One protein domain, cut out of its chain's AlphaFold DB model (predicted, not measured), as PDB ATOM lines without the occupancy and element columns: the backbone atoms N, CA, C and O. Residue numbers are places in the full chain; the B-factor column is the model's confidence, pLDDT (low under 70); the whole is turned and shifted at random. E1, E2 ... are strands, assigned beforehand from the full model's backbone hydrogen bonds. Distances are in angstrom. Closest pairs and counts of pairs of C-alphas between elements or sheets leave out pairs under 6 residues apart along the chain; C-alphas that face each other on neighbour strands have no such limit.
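AT A GLANCE: This is residues 19 to 67 of the 214 residues of an uncharacterized protein of Penicillium rubens (strain ATCC 28089 / DSM 1075 / NRRL 1951 / Wisconsin 54-1255) (UniProt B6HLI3). One antiparallel sheet of five strands curls like part of a barrel and folds back on itself, so that E3 and E2 face E4 and E5, with the short E1 as the hinge between these two leaves. The long strand E2 bends partway, pairing with E1 before the bend and with E3 around and after it. The printed part has 49 residues with no named helix and five named strands, E1 to E5 along the chain; the sheet's order is E3, E2, E1, E4, E5, and the class is all strand. The whole is compact, with a radius of gyration of the C-alphas of 10.3 A, yet elongated in outline, spanning 29 by 18 by 17 A.

HOW THE PARTS SIT: Begin at E1, residues 19 to 21, and go through a tight link into E2, residues 24 to 33; the two form a hairpin, and N 19 and O 26 are 2.9 A apart, within hydrogen-bond range. E2 bends by 78 degrees at residue 30, and its pairing is staggered: residues 24 to 26 pair with E1, and residues 28 to 33 with E3, residues 41 to 45. In the hairpin of E2 and E3, look for N 32 and O 42, 2.8 A apart. E1, E2 and E3 are a meander, each strand the antiparallel neighbour of the one before. Next comes E4, residues 53 to 57, antiparallel to E1 at 149 degrees, with N 20 and O 56 2.8 A apart; E1 to E4 make a Greek key, a meander whose first strand is also the antiparallel neighbour of the fourth. E4 forms a hairpin with E5, residues 60 to 66, where N 55 and O 62 are 2.9 A apart. In this folded sheet, one sheet bent back into two leaves, E3 and E2 face E4 and E5 with 14 pairs of C-alphas within 11 A. E1 and E3 are apart, as are E2 and E5.

IN THESE COORDINATES: Find C-alpha 19 at (110.992, 178.809, 154.330), where E1 begins. E2 runs 22.7 A from C-alpha 24 to C-alpha 33 at (106.449, 190.586, 161.590). E3 measures 12.2 A, E4 11.7 A and E5 18.3 A, ending at C-alpha 66 at (113.864, 178.380, 167.576).

THE WHOLE: The C-alphas of Asn 37 and Asn 49, the two farthest apart, are 29.9 A from each other. The sheet is strongly twisted, its C-alphas up to 9.4 A off the best plane. The printed part has no cut, and no link is long. The mean pLDDT of the printed part is 81.9; residues 47 to 51 are under 70.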
ATOM      1  N   LEU A  19     109.678 178.795 153.724       85.94
ATOM      2  CA  LEU A  19     110.992 178.809 154.330       85.94
ATOM      3  C   LEU A  19     111.839 177.711 153.686       85.94
ATOM      4  O   LEU A  19     111.490 176.534 153.730       85.94
ATOM      5  N   LYS A  20     112.973 178.089 153.104       86.31
ATOM      6  CA  LYS A  20     113.945 177.150 152.540       86.31
ATOM      7  C   LYS A  20     115.139 177.016 153.467       86.31
ATOM      8  O   LYS A  20     115.832 178.003 153.696       86.31
ATOM      9  N   LEU A  21     115.404 175.809 153.956       84.19
ATOM     10  CA  LEU A  21     116.568 175.464 154.775       84.19
ATOM     11  C   LEU A  21     117.410 174.432 154.015       84.19
ATOM     12  O   LEU A  21     117.091 173.244 154.005       84.19
ATOM     13  N   GLY A  22     118.468 174.880 153.334       81.69
ATOM     14  CA  GLY A  22     119.202 174.025 152.393       81.69
ATOM     15  C   GLY A  22     118.300 173.549 151.247       81.69
ATOM     16  O   GLY A  22     117.664 174.372 150.589       81.69
ATOM     17  N   ASP A  23     118.218 172.232 151.046       82.38
ATOM     18  CA  ASP A  23     117.357 171.609 150.026       82.38
ATOM     19  C   ASP A  23     115.908 171.392 150.505       82.38
ATOM     20  O   ASP A  23     115.029 171.035 149.716       82.38
ATOM     21  N   GLN A  24     115.627 171.611 151.793       84.25
ATOM     22  CA  GLN A  24     114.298 171.432 152.368       84.25
ATOM     23  C   GLN A  24     113.461 172.703 152.196       84.25
ATOM     24  O   GLN A  24     113.863 173.788 152.618       84.25
ATOM     25  N   THR A  25     112.269 172.568 151.612       86.62
ATOM     26  CA  THR A  25     111.255 173.634 151.575       86.62
ATOM     27  C   THR A  25     110.168 173.319 152.593       86.62
ATOM     28  O   THR A  25     109.621 172.219 152.591       86.62
ATOM     29  N   ILE A  26     109.883 174.279 153.467       86.38
ATOM     30  CA  ILE A  26     108.921 174.182 154.560       86.38
ATOM     31  C   ILE A  26     107.819 175.209 154.304       86.38
ATOM     32  O   ILE A  26     108.100 176.390 154.078       86.38
ATOM     33  N   THR A  27     106.570 174.755 154.341       85.56
ATOM     34  CA  THR A  27     105.401 175.636 154.270       85.56
ATOM     35  C   THR A  27     105.221 176.341 155.606       85.56
ATOM     36  O   THR A  27     105.241 175.702 156.658       85.56
ATOM     37  N   VAL A  28     105.047 177.659 155.567       84.56
ATOM     38  CA  VAL A  28     104.825 178.462 156.767       84.56
ATOM     39  C   VAL A  28     103.329 178.604 157.021       84.56
ATOM     40  O   VAL A  28     102.591 179.041 156.140       84.56
ATOM     41  N   THR A  29     102.876 178.203 158.212       85.12
ATOM     42  CA  THR A  29     101.448 178.185 158.571       85.12
ATOM     43  C   THR A  29     100.971 179.516 159.135       85.12
ATOM     44  O   THR A  29      99.811 179.868 158.941       85.12
ATOM     45  N   ASP A  30     101.855 180.261 159.803       85.81
ATOM     46  CA  ASP A  30     101.589 181.627 160.262       85.81
ATOM     47  C   ASP A  30     102.856 182.487 160.233       85.81
ATOM     48  O   ASP A  30     103.968 181.995 160.444       85.81
ATOM     49  N   VAL A  31     102.681 183.787 159.982       86.38
ATOM     50  CA  VAL A  31     103.770 184.767 159.918       86.38
ATOM     51  C   VAL A  31     103.382 186.039 160.646       86.38
ATOM     52  O   VAL A  31     102.447 186.748 160.276       86.38
ATOM     53  N   LYS A  32     104.207 186.414 161.622       88.00
ATOM     54  CA  LYS A  32     104.095 187.682 162.335       88.00
ATOM     55  C   LYS A  32     105.385 188.475 162.226       88.00
ATOM     56  O   LYS A  32     106.410 188.097 162.782       88.00
ATOM     57  N   ARG A  33     105.329 189.639 161.582       85.19
ATOM     58  CA  ARG A  33     106.449 190.586 161.590       85.19
ATOM     59  C   ARG A  33     106.628 191.176 162.993       85.19
ATOM     60  O   ARG A  33     105.676 191.721 163.553       85.19
ATOM     61  N   LEU A  34     107.827 191.046 163.554       82.19
ATOM     62  CA  LEU A  34     108.145 191.489 164.917       82.19
ATOM     63  C   LEU A  34     108.697 192.917 164.961       82.19
ATOM     64  O   LEU A  34     108.442 193.636 165.923       82.19
ATOM     65  N   ASP A  35     109.403 193.341 163.913       78.50
ATOM     66  CA  ASP A  35     110.006 194.671 163.812       78.50
ATOM     67  C   ASP A  35     109.611 195.322 162.475       78.50
ATOM     68  O   ASP A  35     109.686 194.700 161.415       78.50
ATOM     69  N   GLN A  36     109.143 196.573 162.502       80.44
ATOM     70  CA  GLN A  36     108.739 197.298 161.288       80.44
ATOM     71  C   GLN A  36     109.929 197.857 160.496       80.44
ATOM     72  O   GLN A  36     109.810 198.082 159.290       80.44
ATOM     73  N   ASN A  37     111.073 198.037 161.149       80.69
ATOM     74  CA  ASN A  37     112.286 198.612 160.576       80.69
ATOM     75  C   ASN A  37     113.298 197.538 160.161       80.69
ATOM     76  O   ASN A  37     114.161 197.805 159.329       80.69
ATOM     77  N   ARG A  38     113.184 196.322 160.708       76.56
ATOM     78  CA  ARG A  38     114.057 195.181 160.392       76.56
ATOM     79  C   ARG A  38     113.260 194.004 159.813       76.56
ATOM     80  O   ARG A  38     112.058 193.904 160.069       76.56
ATOM     81  N   PRO A  39     113.871 193.125 159.002       81.31
ATOM     82  CA  PRO A  39     113.206 191.947 158.445       81.31
ATOM     83  C   PRO A  39     113.145 190.799 159.471       81.31
ATOM     84  O   PRO A  39     113.570 189.690 159.185       81.31
ATOM     85  N   VAL A  40     112.610 191.064 160.669       83.31
ATOM     86  CA  VAL A  40     112.473 190.054 161.729       83.31
ATOM     87  C   VAL A  40     111.039 189.540 161.768       83.31
ATOM     88  O   VAL A  40     110.092 190.305 161.991       83.31
ATOM     89  N   TYR A  41     110.881 188.235 161.583       84.56
ATOM     90  CA  TYR A  41     109.600 187.545 161.504       84.56
ATOM     91  C   TYR A  41     109.554 186.400 162.506       84.56
ATOM     92  O   TYR A  41     110.519 185.663 162.659       84.56
ATOM     93  N   ARG A  42     108.408 186.224 163.154       86.75
ATOM     94  CA  ARG A  42     108.038 184.989 163.833       86.75
ATOM     95  C   ARG A  42     107.268 184.120 162.850       86.75
ATOM     96  O   ARG A  42     106.309 184.603 162.249       86.75
ATOM     97  N   LEU A  43     107.688 182.873 162.711       86.25
ATOM     98  CA  LEU A  43     107.091 181.873 161.839       86.25
ATOM     99  C   LEU A  43     106.524 180.739 162.698       86.25
ATOM    100  O   LEU A  43     107.199 180.261 163.614       86.25
ATOM    101  N   GLU A  44     105.314 180.293 162.383       85.00
ATOM    102  CA  GLU A  44     104.817 178.983 162.804       85.00
ATOM    103  C   GLU A  44     105.021 178.015 161.634       85.00
ATOM    104  O   GLU A  44     104.607 178.289 160.504       85.00
ATOM    105  N   ILE A  45     105.736 176.921 161.888       81.75
ATOM    106  CA  ILE A  45     106.034 175.870 160.909       81.75
ATOM    107  C   ILE A  45     105.806 174.504 161.556       81.75
ATOM    108  O   ILE A  45     105.753 174.382 162.783       81.75
ATOM    109  N   GLU A  46     105.709 173.461 160.733       78.75
ATOM    110  CA  GLU A  46     105.705 172.091 161.246       78.75
ATOM    111  C   GLU A  46     106.981 171.808 162.064       78.75
ATOM    112  O   GLU A  46     108.050 172.327 161.725       78.75
ATOM    113  N   PRO A  47     106.906 170.999 163.139       67.69
ATOM    114  CA  PRO A  47     108.057 170.722 163.987       67.69
ATOM    115  C   PRO A  47     109.233 170.147 163.194       67.69
ATOM    116  O   PRO A  47     109.156 169.054 162.635       67.69
ATOM    117  N   VAL A  48     110.355 170.861 163.208       68.88
ATOM    118  CA  VAL A  48     111.628 170.380 162.669       68.88
ATOM    119  C   VAL A  48     112.664 170.386 163.788       68.88
ATOM    120  O   VAL A  48     112.774 171.342 164.562       68.88
ATOM    121  N   ASN A  49     113.429 169.299 163.885       64.00
ATOM    122  CA  ASN A  49     114.451 169.140 164.914       64.00
ATOM    123  C   ASN A  49     115.621 170.116 164.697       64.00
ATOM    124  O   ASN A  49     116.160 170.197 163.596       64.00
ATOM    125  N   ASN A  50     116.065 170.779 165.775       57.50
ATOM    126  CA  ASN A  50     117.307 171.568 165.856       57.50
ATOM    127  C   ASN A  50     117.475 172.636 164.758       57.50
ATOM    128  O   ASN A  50     118.460 172.645 164.021       57.50
ATOM    129  N   LEU A  51     116.524 173.567 164.676       67.31
ATOM    130  CA  LEU A  51     116.414 174.533 163.583       67.31
ATOM    131  C   LEU A  51     117.334 175.762 163.711       67.31
ATOM    132  O   LEU A  51     116.879 176.871 163.469       67.31
ATOM    133  N   LEU A  52     118.605 175.602 164.096       70.69
ATOM    134  CA  LEU A  52     119.588 176.670 163.878       70.69
ATOM    135  C   LEU A  52     120.182 176.487 162.484       70.69
ATOM    136  O   LEU A  52     121.057 175.646 162.280       70.69
ATOM    137  N   SER A  53     119.675 177.245 161.517       78.19
ATOM    138  CA  SER A  53     120.072 177.103 160.119       78.19
ATOM    139  C   SER A  53     120.016 178.435 159.383       78.19
ATOM    140  O   SER A  53     119.237 179.327 159.713       78.19
ATOM    141  N   THR A  54     120.850 178.567 158.358       83.25
ATOM    142  CA  THR A  54     120.745 179.655 157.386       83.25
ATOM    143  C   THR A  54     119.870 179.207 156.226       83.25
ATOM    144  O   THR A  54     120.042 178.103 155.707       83.25
ATOM    145  N   GLY A  55     118.980 180.077 155.774       86.12
ATOM    146  CA  GLY A  55     118.019 179.745 154.738       86.12
ATOM    147  C   GLY A  55     117.542 180.948 153.949       86.12
ATOM    148  O   GLY A  55     118.180 182.004 153.938       86.12
ATOM    149  N   TYR A  56     116.405 180.769 153.285       88.12
ATOM    150  CA  TYR A  56     115.690 181.835 152.602       88.12
ATOM    151  C   TYR A  56     114.232 181.843 153.043       88.12
ATOM    152  O   TYR A  56     113.548 180.832 152.899       88.12
ATOM    153  N   PHE A  57     113.754 182.978 153.535       88.38
ATOM    154  CA  PHE A  57     112.341 183.219 153.804       88.38
ATOM    155  C   PHE A  57     111.812 184.196 152.752       88.38
ATOM    156  O   PHE A  57     112.368 185.282 152.586       88.38
ATOM    157  N   ASP A  58     110.817 183.772 151.969       85.25
ATOM    158  CA  ASP A  58     110.276 184.536 150.830       85.25
ATOM    159  C   ASP A  58     111.369 185.080 149.875       85.25
ATOM    160  O   ASP A  58     111.293 186.182 149.333       85.25
ATOM    161  N   GLY A  59     112.423 184.283 149.663       84.06
ATOM    162  CA  GLY A  59     113.548 184.612 148.778       84.06
ATOM    163  C   GLY A  59     114.629 185.509 149.392       84.06
ATOM    164  O   GLY A  59     115.666 185.714 148.760       84.06
ATOM    165  N   ILE A  60     114.448 185.996 150.621       86.06
ATOM    166  CA  ILE A  60     115.438 186.793 151.354       86.06
ATOM    167  C   ILE A  60     116.258 185.864 152.243       86.06
ATOM    168  O   ILE A  60     115.702 185.004 152.920       86.06
ATOM    169  N   ARG A  61     117.587 186.028 152.243       88.50
ATOM    170  CA  ARG A  61     118.465 185.264 153.136       88.50
ATOM    171  C   ARG A  61     118.073 185.541 154.587       88.50
ATOM    172  O   ARG A  61     118.011 186.701 154.968       88.50
ATOM    173  N   ALA A  62     117.867 184.483 155.359       86.44
ATOM    174  CA  ALA A  62     117.463 184.569 156.753       86.44
ATOM    175  C   ALA A  62     118.309 183.639 157.625       86.44
ATOM    176  O   ALA A  62     118.646 182.519 157.220       86.44
ATOM    177  N   LEU A  63     118.625 184.092 158.835       84.94
ATOM    178  CA  LEU A  63     119.023 183.216 159.926       84.94
ATOM    179  C   LEU A  63     117.754 182.751 160.633       84.94
ATOM    180  O   LEU A  63     116.966 183.576 161.091       84.94
ATOM    181  N   VAL A  64     117.558 181.437 160.716       82.94
ATOM    182  CA  VAL A  64     116.398 180.857 161.390       82.94
ATOM    183  C   VAL A  64     116.842 180.134 162.645       82.94
ATOM    184  O   VAL A  64     117.839 179.409 162.636       82.94
ATOM    185  N   PHE A  65     116.108 180.367 163.724       83.12
ATOM    186  CA  PHE A  65     116.341 179.763 165.026       83.12
ATOM    187  C   PHE A  65     115.017 179.546 165.754       83.12
ATOM    188  O   PHE A  65     114.017 180.217 165.488       83.12
ATOM    189  N   SER A  66     114.997 178.580 166.672       81.62
ATOM    190  CA  SER A  66     113.864 178.380 167.576       81.62
ATOM    191  C   SER A  66     113.595 179.652 168.371       81.62
ATOM    192  O   SER A  66     114.530 180.261 168.893       81.62
ATOM    193  N   GLU A  67     112.325 180.042 168.478       83.25
ATOM    194  CA  GLU A  67     111.945 181.142 169.352       83.25
ATOM    195  C   GLU A  67     112.370 180.795 170.775       83.25
ATOM    196  O   GLU A  67     112.048 179.735 171.315       83.25
TER     197      GLU A  67